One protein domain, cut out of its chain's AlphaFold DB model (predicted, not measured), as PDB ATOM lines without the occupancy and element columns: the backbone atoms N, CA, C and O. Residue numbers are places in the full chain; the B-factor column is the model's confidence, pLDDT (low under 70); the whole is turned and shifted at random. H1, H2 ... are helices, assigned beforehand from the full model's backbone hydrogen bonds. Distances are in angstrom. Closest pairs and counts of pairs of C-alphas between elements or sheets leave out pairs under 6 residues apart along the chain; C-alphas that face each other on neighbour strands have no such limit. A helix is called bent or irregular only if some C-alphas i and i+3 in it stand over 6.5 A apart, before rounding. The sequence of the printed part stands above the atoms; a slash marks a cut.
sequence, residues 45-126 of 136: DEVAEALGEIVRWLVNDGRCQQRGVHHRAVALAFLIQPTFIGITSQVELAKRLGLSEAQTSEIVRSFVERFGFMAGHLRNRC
ATOM      1  N   ASP A  45     125.848 101.428 199.376       71.00
ATOM      2  CA  ASP A  45     125.155 100.217 198.935       71.00
ATOM      3  C   ASP A  45     123.700 100.502 198.538       71.00
ATOM      4  O   ASP A  45     123.258 100.058 197.482       71.00
ATOM      5  N   GLU A  46     122.981 101.320 199.313       73.38
ATOM      6  CA  GLU A  46     121.610 101.747 198.988       73.38
ATOM      7  C   GLU A  46     121.565 102.555 197.682       73.38
ATOM      8  O   GLU A  46     120.666 102.384 196.853       73.38
ATOM      9  N   VAL A  47     122.561 103.419 197.457       76.81
ATOM     10  CA  VAL A  47     122.692 104.167 196.198       76.81
ATOM     11  C   VAL A  47     123.021 103.225 195.038       76.81
ATOM     12  O   VAL A  47     122.438 103.358 193.960       76.81
ATOM     13  N   ALA A  48     123.927 102.269 195.238       75.75
ATOM     14  CA  ALA A  48     124.307 101.296 194.219       75.75
ATOM     15  C   ALA A  48     123.126 100.397 193.821       75.75
ATOM     16  O   ALA A  48     122.904 100.169 192.628       75.75
ATOM     17  N   GLU A  49     122.328  99.947 194.789       77.12
ATOM     18  CA  GLU A  49     121.121  99.151 194.559       77.12
ATOM     19  C   GLU A  49     120.070  99.950 193.775       77.12
ATOM     20  O   GLU A  49     119.570  99.488 192.743       77.12
ATOM     21  N   ALA A  50     119.810 101.199 194.179       80.12
ATOM     22  CA  ALA A  50     118.898 102.091 193.470       80.12
ATOM     23  C   ALA A  50     119.329 102.342 192.014       80.12
ATOM     24  O   ALA A  50     118.501 102.303 191.097       80.12
ATOM     25  N   LEU A  51     120.623 102.579 191.780       83.06
ATOM     26  CA  LEU A  51     121.174 102.736 190.432       83.06
ATOM     27  C   LEU A  51     121.041 101.443 189.617       83.06
ATOM     28  O   LEU A  51     120.697 101.507 188.435       83.06
ATOM     29  N   GLY A  52     121.240 100.281 190.240       83.19
ATOM     30  CA  GLY A  52     121.030  98.974 189.616       83.19
ATOM     31  C   GLY A  52     119.597  98.784 189.109       83.19
ATOM     32  O   GLY A  52     119.395  98.377 187.962       83.19
ATOM     33  N   GLU A  53     118.597  99.151 189.912       83.69
ATOM     34  CA  GLU A  53     117.187  99.089 189.506       83.69
ATOM     35  C   GLU A  53     116.861 100.054 188.357       83.69
ATOM     36  O   GLU A  53     116.144  99.689 187.419       83.69
ATOM     37  N   ILE A  54     117.421 101.269 188.375       87.69
ATOM     38  CA  ILE A  54     117.261 102.246 187.283       87.69
ATOM     39  C   ILE A  54     117.838 101.692 185.980       87.69
ATOM     40  O   ILE A  54     117.175 101.739 184.939       87.69
ATOM     41  N   VAL A  55     119.047 101.126 186.027       87.69
ATOM     42  CA  VAL A  55     119.684 100.491 184.866       87.69
ATOM     43  C   VAL A  55     118.822  99.339 184.348       87.69
ATOM     44  O   VAL A  55     118.593  99.236 183.141       87.69
ATOM     45  N   ARG A  56     118.264  98.510 185.235       86.25
ATOM     46  CA  ARG A  56     117.394  97.398 184.834       86.25
ATOM     47  C   ARG A  56     116.108  97.880 184.153       86.25
ATOM     48  O   ARG A  56     115.724  97.332 183.115       86.25
ATOM     49  N   TRP A  57     115.479  98.934 184.674       89.00
ATOM     50  CA  TRP A  57     114.298  99.548 184.058       89.00
ATOM     51  C   TRP A  57     114.614 100.137 182.677       89.00
ATOM     52  O   TRP A  57     113.875  99.888 181.719       89.00
ATOM     53  N   LEU A  58     115.738 100.850 182.540       89.69
ATOM     54  CA  LEU A  58     116.209 101.383 181.256       89.69
ATOM     55  C   LEU A  58     116.341 100.267 180.213       89.69
ATOM     56  O   LEU A  58     115.820 100.387 179.100       89.69
ATOM     57  N   VAL A  59     116.967  99.156 180.601       88.31
ATOM     58  CA  VAL A  59     117.276  98.007 179.735       88.31
ATOM     59  C   VAL A  59     116.091  97.032 179.581       88.31
ATOM     60  O   VAL A  59     116.205  95.999 178.922       88.31
ATOM     61  N   ASN A  60     114.904  97.386 180.089       80.44
ATOM     62  CA  ASN A  60     113.680  96.584 179.969       80.44
ATOM     63  C   ASN A  60     113.786  95.174 180.570       80.44
ATOM     64  O   ASN A  60     113.401  94.207 179.908       80.44
ATOM     65  N   ASP A  61     114.368  95.029 181.761       71.88
ATOM     66  CA  ASP A  61     114.530  93.714 182.405       71.88
ATOM     67  C   ASP A  61     115.205  92.672 181.477       71.88
ATOM     68  O   ASP A  61     114.832  91.502 181.439       71.88
ATOM     69  N   GLY A  62     116.189  93.105 180.675       63.81
ATOM     70  CA  GLY A  62     116.973  92.235 179.787       63.81
ATOM     71  C   GLY A  62     116.515  92.201 178.325       63.81
ATOM     72  O   GLY A  62     117.150  91.545 177.499       63.81
ATOM     73  N   ARG A  63     115.459  92.934 177.953       74.12
ATOM     74  CA  ARG A  63     115.058  93.121 176.547       74.12
ATOM     75  C   ARG A  63     115.633  94.432 176.001       74.12
ATOM     76  O   ARG A  63     114.903  95.412 175.853       74.12
ATOM     77  N   CYS A  64     116.933  94.427 175.685       79.12
ATOM     78  CA  CYS A  64     117.734  95.561 175.187       79.12
ATOM     79  C   CYS A  64     117.288  96.105 173.810       79.12
ATOM     80  O   CYS A  64     118.048  96.109 172.842       79.12
ATOM     81  N   GLN A  65     116.049  96.572 173.683       86.56
ATOM     82  CA  GLN A  65     115.554  97.195 172.460       86.56
ATOM     83  C   GLN A  65     116.045  98.640 172.393       86.56
ATOM     84  O   GLN A  65     115.605  99.471 173.184       86.56
ATOM     85  N   GLN A  66     116.904  98.958 171.422       86.12
ATOM     86  CA  GLN A  66     117.555 100.271 171.291       86.12
ATOM     87  C   GLN A  66     116.570 101.449 171.387       86.12
ATOM     88  O   GLN A  66     116.801 102.401 172.131       86.12
ATOM     89  N   ARG A  67     115.423 101.354 170.700       86.88
ATOM     90  CA  ARG A  67     114.367 102.376 170.749       86.88
ATOM     91  C   ARG A  67     113.722 102.493 172.136       86.88
ATOM     92  O   ARG A  67     113.500 103.601 172.611       86.88
ATOM     93  N   GLY A  68     113.457 101.366 172.795       88.19
ATOM     94  CA  GLY A  68     112.900 101.334 174.150       88.19
ATOM     95  C   GLY A  68     113.857 101.917 175.190       88.19
ATOM     96  O   GLY A  68     113.437 102.722 176.017       88.19
ATOM     97  N   VAL A  69     115.148 101.581 175.093       91.06
ATOM     98  CA  VAL A  69     116.204 102.137 175.952       91.06
ATOM     99  C   VAL A  69     116.300 103.649 175.767       91.06
ATOM    100  O   VAL A  69     116.275 104.382 176.752       91.06
ATOM    101  N   HIS A  70     116.327 104.131 174.522       92.31
ATOM    102  CA  HIS A  70     116.348 105.565 174.233       92.31
ATOM    103  C   HIS A  70     115.131 106.288 174.833       92.31
ATOM    104  O   HIS A  70     115.292 107.287 175.531       92.31
ATOM    105  N   HIS A  71     113.916 105.768 174.621       92.06
ATOM    106  CA  HIS A  71     112.704 106.389 175.162       92.06
ATOM    107  C   HIS A  71     112.732 106.481 176.691       92.06
ATOM    108  O   HIS A  71     112.396 107.523 177.252       92.06
ATOM    109  N   ARG A  72     113.168 105.414 177.367       91.56
ATOM    110  CA  ARG A  72     113.275 105.385 178.829       91.56
ATOM    111  C   ARG A  72     114.393 106.274 179.359       91.56
ATOM    112  O   ARG A  72     114.185 106.931 180.370       91.56
ATOM    113  N   ALA A  73     115.532 106.355 178.674       91.62
ATOM    114  CA  ALA A  73     116.636 107.237 179.054       91.62
ATOM    115  C   ALA A  73     116.231 108.715 178.993       91.62
ATOM    116  O   ALA A  73     116.471 109.469 179.934       91.62
ATOM    117  N   VAL A  74     115.548 109.123 177.922       91.06
ATOM    118  CA  VAL A  74     115.044 110.497 177.784       91.06
ATOM    119  C   VAL A  74     113.926 110.778 178.795       91.06
ATOM    120  O   VAL A  74     113.906 111.852 179.395       91.06
ATOM    121  N   ALA A  75     113.032 109.816 179.048       90.38
ATOM    122  CA  ALA A  75     112.008 109.949 180.085       90.38
ATOM    123  C   ALA A  75     112.613 110.057 181.498       90.38
ATOM    124  O   ALA A  75     112.151 110.866 182.296       90.38
ATOM    125  N   LEU A  76     113.673 109.302 181.800       90.50
ATOM    126  CA  LEU A  76     114.416 109.411 183.057       90.50
ATOM    127  C   LEU A  76     115.035 110.800 183.217       90.50
ATOM    128  O   LEU A  76     114.869 111.432 184.257       90.50
ATOM    129  N   ALA A  77     115.706 111.294 182.174       88.12
ATOM    130  CA  ALA A  77     116.291 112.630 182.184       88.12
ATOM    131  C   ALA A  77     115.220 113.713 182.409       88.12
ATOM    132  O   ALA A  77     115.446 114.648 183.172       88.12
ATOM    133  N   PHE A  78     114.030 113.542 181.822       88.75
ATOM    134  CA  PHE A  78     112.882 114.424 182.049       88.75
ATOM    135  C   PHE A  78     112.403 114.396 183.504       88.75
ATOM    136  O   PHE A  78     112.059 115.436 184.057       88.75
ATOM    137  N   LEU A  79     112.392 113.220 184.128       86.00
ATOM    138  CA  LEU A  79     111.905 113.040 185.495       86.00
ATOM    139  C   LEU A  79     112.887 113.540 186.562       86.00
ATOM    140  O   LEU A  79     112.443 113.975 187.624       86.00
ATOM    141  N   ILE A  80     114.195 113.487 186.295       84.50
ATOM    142  CA  ILE A  80     115.237 113.930 187.234       84.50
ATOM    143  C   ILE A  80     115.558 115.414 187.041       84.50
ATOM    144  O   ILE A  80     115.599 116.171 188.010       84.50
ATOM    145  N   GLN A  81     115.803 115.839 185.798       82.19
ATOM    146  CA  GLN A  81     116.320 117.172 185.494       82.19
ATOM    147  C   GLN A  81     115.745 117.712 184.169       82.19
ATOM    148  O   GLN A  81     116.461 117.834 183.170       82.19
ATOM    149  N   PRO A  82     114.454 118.095 184.149       78.81
ATOM    150  CA  PRO A  82     113.769 118.543 182.932       78.81
ATOM    151  C   PRO A  82     114.421 119.777 182.288       78.81
ATOM    152  O   PRO A  82     114.423 119.922 181.064       78.81
ATOM    153  N   THR A  83     115.041 120.644 183.095       78.88
ATOM    154  CA  THR A  83     115.734 121.855 182.631       78.88
ATOM    155  C   THR A  83     116.985 121.559 181.809       78.88
ATOM    156  O   THR A  83     117.278 122.305 180.882       78.88
ATOM    157  N   PHE A  84     117.705 120.470 182.101       82.19
ATOM    158  CA  PHE A  84     118.933 120.114 181.384       82.19
ATOM    159  C   PHE A  84     118.646 119.655 179.953       82.19
ATOM    160  O   PHE A  84     119.387 119.970 179.028       82.19
ATOM    161  N   ILE A  85     117.539 118.937 179.764       82.50
ATOM    162  CA  ILE A  85     117.125 118.436 178.450       82.50
ATOM    163  C   ILE A  85     116.199 119.397 177.692       82.50
ATOM    164  O   ILE A  85     115.831 119.109 176.554       82.50
ATOM    165  N   GLY A  86     115.803 120.511 178.317       82.62
ATOM    166  CA  GLY A  86     114.906 121.502 177.724       82.62
ATOM    167  C   GLY A  86     113.482 120.991 177.481       82.62
ATOM    168  O   GLY A  86     112.820 121.488 176.580       82.62
ATOM    169  N   ILE A  87     113.014 119.995 178.245       87.69
ATOM    170  CA  ILE A  87     111.654 119.447 178.127       87.69
ATOM    171  C   ILE A  87     110.870 119.840 179.371       87.69
ATOM    172  O   ILE A  87     111.179 119.396 180.475       87.69
ATOM    173  N   THR A  88     109.833 120.651 179.195       82.88
ATOM    174  CA  THR A  88     109.090 121.248 180.320       82.88
ATOM    175  C   THR A  88     107.752 120.572 180.601       82.88
ATOM    176  O   THR A  88     107.160 120.783 181.659       82.88
ATOM    177  N   SER A  89     107.271 119.729 179.684       87.31
ATOM    178  CA  SER A  89     105.973 119.060 179.798       87.31
ATOM    179  C   SER A  89     105.989 117.645 179.219       87.31
ATOM    180  O   SER A  89     106.804 117.313 178.359       87.31
ATOM    181  N   GLN A  90     105.035 116.808 179.642       86.38
ATOM    182  CA  GLN A  90     104.863 115.466 179.068       86.38
ATOM    183  C   GLN A  90     104.431 115.497 177.594       86.38
ATOM    184  O   GLN A  90     104.768 114.589 176.841       86.38
ATOM    185  N   VAL A  91     103.734 116.552 177.162       90.31
ATOM    186  CA  VAL A  91     103.361 116.749 175.751       90.31
ATOM    187  C   VAL A  91     104.611 116.983 174.901       90.31
ATOM    188  O   VAL A  91     104.763 116.418 173.820       90.31
ATOM    189  N   GLU A  92     105.539 117.795 175.399       89.00
ATOM    190  CA  GLU A  92     106.825 118.042 174.748       89.00
ATOM    191  C   GLU A  92     107.715 116.792 174.757       89.00
ATOM    192  O   GLU A  92     108.344 116.478 173.745       89.00
ATOM    193  N   LEU A  93     107.678 116.012 175.842       91.81
ATOM    194  CA  LEU A  93     108.312 114.697 175.907       91.81
ATOM    195  C   LEU A  93     107.749 113.744 174.841       91.81
ATOM    196  O   LEU A  93     108.519 113.131 174.106       91.81
ATOM    197  N   ALA A  94     106.423 113.650 174.708       92.50
ATOM    198  CA  ALA A  94     105.770 112.792 173.718       92.50
ATOM    199  C   ALA A  94     106.181 113.165 172.286       92.50
ATOM    200  O   ALA A  94     106.558 112.297 171.496       92.50
ATOM    201  N   LYS A  95     106.216 114.473 171.987       93.06
ATOM    202  CA  LYS A  95     106.723 115.006 170.712       93.06
ATOM    203  C   LYS A  95     108.185 114.631 170.483       93.06
ATOM    204  O   LYS A  95     108.530 114.181 169.394       93.06
ATOM    205  N   ARG A  96     109.040 114.770 171.502       91.81
ATOM    206  CA  ARG A  96     110.472 114.443 171.412       91.81
ATOM    207  C   ARG A  96     110.720 112.954 171.172       91.81
ATOM    208  O   ARG A  96     111.668 112.603 170.476       91.81
ATOM    209  N   LEU A  97     109.874 112.097 171.736       91.38
ATOM    210  CA  LEU A  97     109.957 110.643 171.603       91.38
ATOM    211  C   LEU A  97     109.250 110.098 170.351       91.38
ATOM    212  O   LEU A  97     109.425 108.926 170.015       91.38
ATOM    213  N   GLY A  98     108.447 110.916 169.662       93.25
ATOM    214  CA  GLY A  98     107.598 110.457 168.560       93.25
ATOM    215  C   GLY A  98     106.581 109.404 169.015       93.25
ATOM    216  O   GLY A  98     106.346 108.424 168.306       93.25
ATOM    217  N   LEU A  99     106.045 109.569 170.226       92.88
ATOM    218  CA  LEU A  99     105.079 108.674 170.861       92.88
ATOM    219  C   LEU A  99     103.738 109.379 171.054       92.88
ATOM    220  O   LEU A  99     103.666 110.608 171.092       92.88
ATOM    221  N   SER A 100     102.673 108.597 171.237       94.19
ATOM    222  CA  SER A 100     101.412 109.157 171.720       94.19
ATOM    223  C   SER A 100     101.533 109.604 173.182       94.19
ATOM    224  O   SER A 100     102.386 109.128 173.943       94.19
ATOM    225  N   GLU A 101     100.646 110.504 173.607       89.88
ATOM    226  CA  GLU A 101     100.569 110.926 175.010       89.88
ATOM    227  C   GLU A 101     100.268 109.746 175.942       89.88
ATOM    228  O   GLU A 101     100.845 109.665 177.024       89.88
ATOM    229  N   ALA A 102      99.450 108.783 175.502       92.00
ATOM    230  CA  ALA A 102      99.152 107.570 176.260       92.00
ATOM    231  C   ALA A 102     100.405 106.702 176.472       92.00
ATOM    232  O   ALA A 102     100.697 106.305 177.597       92.00
ATOM    233  N   GLN A 103     101.194 106.475 175.416       91.31
ATOM    234  CA  GLN A 103     102.448 105.715 175.505       91.31
ATOM    235  C   GLN A 103     103.475 106.416 176.399       91.31
ATOM    236  O   GLN A 103     104.160 105.779 177.197       91.31
ATOM    237  N   THR A 104     103.573 107.739 176.284       92.38
ATOM    238  CA  THR A 104     104.472 108.549 177.112       92.38
ATOM    239  C   THR A 104     104.046 108.520 178.580       92.38
ATOM    240  O   THR A 104     104.879 108.304 179.461       92.38
ATOM    241  N   SER A 105     102.745 108.660 178.841       90.94
ATOM    242  CA  SER A 105     102.162 108.551 180.181       90.94
ATOM    243  C   SER A 105     102.422 107.180 180.788       90.94
ATOM    244  O   SER A 105     102.733 107.087 181.968       90.94
ATOM    245  N   GLU A 106     102.361 106.116 179.991       91.12
ATOM    246  CA  GLU A 106     102.659 104.763 180.448       91.12
ATOM    247  C   GLU A 106     104.135 104.574 180.811       91.12
ATOM    248  O   GLU A 106     104.429 103.990 181.851       91.12
ATOM    249  N   ILE A 107     105.067 105.130 180.032       89.50
ATOM    250  CA  ILE A 107     106.498 105.112 180.378       89.50
ATOM    251  C   ILE A 107     106.732 105.851 181.699       89.50
ATOM    252  O   ILE A 107     107.370 105.301 182.600       89.50
ATOM    253  N   VAL A 108     106.182 107.059 181.843       88.62
ATOM    254  CA  VAL A 108     106.304 107.855 183.073       88.62
ATOM    255  C   VAL A 108     105.663 107.137 184.258       88.62
ATOM    256  O   VAL A 108     106.274 107.038 185.320       88.62
ATOM    257  N   ARG A 109     104.463 106.583 184.081       88.94
ATOM    258  CA  ARG A 109     103.762 105.804 185.102       88.94
ATOM    259  C   ARG A 109     104.567 104.578 185.511       88.94
ATOM    260  O   ARG A 109     104.732 104.370 186.702       88.94
ATOM    261  N   SER A 110     105.138 103.835 184.563       88.44
ATOM    262  CA  SER A 110     105.964 102.656 184.864       88.44
ATOM    263  C   SER A 110     107.171 103.009 185.733       88.44
ATOM    264  O   SER A 110     107.536 102.245 186.623       88.44
ATOM    265  N   PHE A 111     107.765 104.187 185.521       86.50
ATOM    266  CA  PHE A 111     108.825 104.694 186.382       86.50
ATOM    267  C   PHE A 111     108.276 105.062 187.766       86.50
ATOM    268  O   PHE A 111     108.813 104.642 188.784       86.50
ATOM    269  N   VAL A 112     107.184 105.825 187.827       82.62
ATOM    270  CA  VAL A 112     106.600 106.276 189.099       82.62
ATOM    271  C   VAL A 112     106.042 105.120 189.928       82.62
ATOM    272  O   VAL A 112     106.103 105.194 191.143       82.62
ATOM    273  N   GLU A 113     105.522 104.056 189.329       83.50
ATOM    274  CA  GLU A 113     105.070 102.862 190.053       83.50
ATOM    275  C   GLU A 113     106.267 102.074 190.593       83.50
ATOM    276  O   GLU A 113     106.285 101.699 191.764       83.50
ATOM    277  N   ARG A 114     107.309 101.895 189.774       78.62
ATOM    278  CA  ARG A 114     108.487 101.094 190.131       78.62
ATOM    279  C   ARG A 114     109.417 101.790 191.127       78.62
ATOM    280  O   ARG A 114     109.989 101.137 191.989       78.62
ATOM    281  N   PHE A 115     109.522 103.114 191.046       75.56
ATOM    282  CA  PHE A 115     110.366 103.946 191.911       75.56
ATOM    283  C   PHE A 115     109.552 104.859 192.843       75.56
ATOM    284  O   PHE A 115     110.103 105.706 193.548       75.56
ATOM    285  N   GLY A 116     108.225 104.698 192.886       63.47
ATOM    286  CA  GLY A 116     107.308 105.504 193.703       63.47
ATOM    287  C   GLY A 116     107.575 105.408 195.198       63.47
ATOM    288  O   GLY A 116     107.391 106.394 195.914       63.47
ATOM    289  N   PHE A 117     108.097 104.262 195.638       51.75
ATOM    290  CA  PHE A 117     108.582 104.029 196.996       51.75
ATOM    291  C   PHE A 117     109.747 104.973 197.371       51.75
ATOM    292  O   PHE A 117     109.760 105.524 198.467       51.75
ATOM    293  N   MET A 118     110.645 105.292 196.428       53.00
ATOM    294  CA  MET A 118     111.709 106.296 196.613       53.00
ATOM    295  C   MET A 118     111.197 107.744 196.466       53.00
ATOM    296  O   MET A 118     111.690 108.672 197.111       53.00
ATOM    297  N   ALA A 119     110.161 107.958 195.648       46.41
ATOM    298  CA  ALA A 119     109.602 109.283 195.375       46.41
ATOM    299  C   ALA A 119     108.783 109.877 196.538       46.41
ATOM    300  O   ALA A 119     108.606 111.096 196.581       46.41
ATOM    301  N   GLY A 120     108.268 109.059 197.464       47.31
ATOM    302  CA  GLY A 120     107.558 109.532 198.661       47.31
ATOM    303  C   GLY A 120     108.471 110.315 199.611       47.31
ATOM    304  O   GLY A 120     108.148 111.438 200.008       47.31
ATOM    305  N   HIS A 121     109.659 109.774 199.894       47.75
ATOM    306  CA  HIS A 121     110.678 110.448 200.703       47.75
ATOM    307  C   HIS A 121     111.262 111.685 200.004       47.75
ATOM    308  O   HIS A 121     111.375 112.743 200.630       47.75
ATOM    309  N   LEU A 122     111.545 111.601 198.696       45.28
ATOM    310  CA  LEU A 122     112.057 112.728 197.902       45.28
ATOM    311  C   LEU A 122     111.043 113.881 197.787       45.28
ATOM    312  O   LEU A 122     111.405 115.042 197.986       45.28
ATOM    313  N   ARG A 123     109.752 113.593 197.546       47.19
ATOM    314  CA  ARG A 123     108.698 114.627 197.492       47.19
ATOM    315  C   ARG A 123     108.497 115.318 198.836       47.19
ATOM    316  O   ARG A 123     108.333 116.538 198.864       47.19
ATOM    317  N   ASN A 124     108.531 114.574 199.940       48.41
ATOM    318  CA  ASN A 124     108.375 115.151 201.274       48.41
ATOM    319  C   ASN A 124     109.581 116.019 201.672       48.41
ATOM    320  O   ASN A 124     109.368 117.115 202.194       48.41
ATOM    321  N   ARG A 125     110.822 115.607 201.358       50.62
ATOM    322  CA  ARG A 125     112.030 116.419 201.609       50.62
ATOM    323  C   ARG A 125     112.087 117.677 200.743       50.62
ATOM    324  O   ARG A 125     112.232 118.759 201.303       50.62
ATOM    325  N   CYS A 126     111.882 117.586 199.424       49.53
ATOM    326  CA  CYS A 126     111.854 118.772 198.552       49.53
ATOM    327  C   CYS A 126     110.763 119.767 198.971       49.53
ATOM    328  O   CYS A 126     110.985 120.977 198.979       49.53
TER     329      CYS A 126
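Overview. This is residues 45 to 126 of the 136 residues of an uncharacterized protein of Alphaproteobacteria bacterium (UniProt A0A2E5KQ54). H2 runs through the middle of a small helical body; the end of H1 meets it in a V, H5a crosses it steeply, and short H4 packs beside H2 and across the first part of H5a. H5 then turns through nearly a right angle, and residues 119 to 126 of its second arm, H5b, stick out. The printed part has 82 residues with five named helices, H1 to H5 in chain order, and no named strand: all helix. It is compact, radius of gyration of the C-alphas 12.9 A, spanning 36 by 32 by 22 A.

Along the chain. Find C-alpha 45 at (125.155, 100.217, 198.935); from there H1 runs 19.8 A to residue 58. H2, residues 66 to 80, covers 21.1 A. Next come H3, residues 82 to 85, and H4, residues 90 to 97. H5, residues 101 to 126, was assigned as one helix by its hydrogen bonds but is bent: C-alphas 114 and 117 are 7.5 A apart. Its arms are H5a, residues 101 to 114, 19.7 A, and H5b, residues 117 to 126, ending at C-alpha 126, (111.854, 118.772, 198.552).

Arrangement. Look first at H2, the hub. H1 touches it with residues 57 to 58 alone, closest C-alphas Leu 58 and Val 69, 5.4 A, at a steep tilt of 48 degrees, opposite ways. H3 and H2 only just touch, with 3 pairs of C-alphas within 8 A, and only at the corner, closest C-alphas Phe 78 and Ile 85, 6.9 A. H4 and H5a each only just touch H2, with 3 such pairs: closest are C-alphas His 71 and Leu 97, 6.2 A, and Ala 75 and Val 108, 6.8 A. H4 and H5a touch about perpendicular, 77 degrees, closest C-alphas Ala 94 and Thr 104, 5.6 A. H5b is apart from H1, H2, H3 and H4. Every O i to N i+4 pair is within hydrogen-bond range in H1, H2, H4 and H5a, and 5 of 6 in H5b; H3 is too short for one.

Size, cuts and confidence. The C-alphas farthest apart, Asp 45 and Ser 100, are 37.2 A apart. The printed part has no cut and no long link. Residue 62 and residues 116 to 126 have pLDDT under 70.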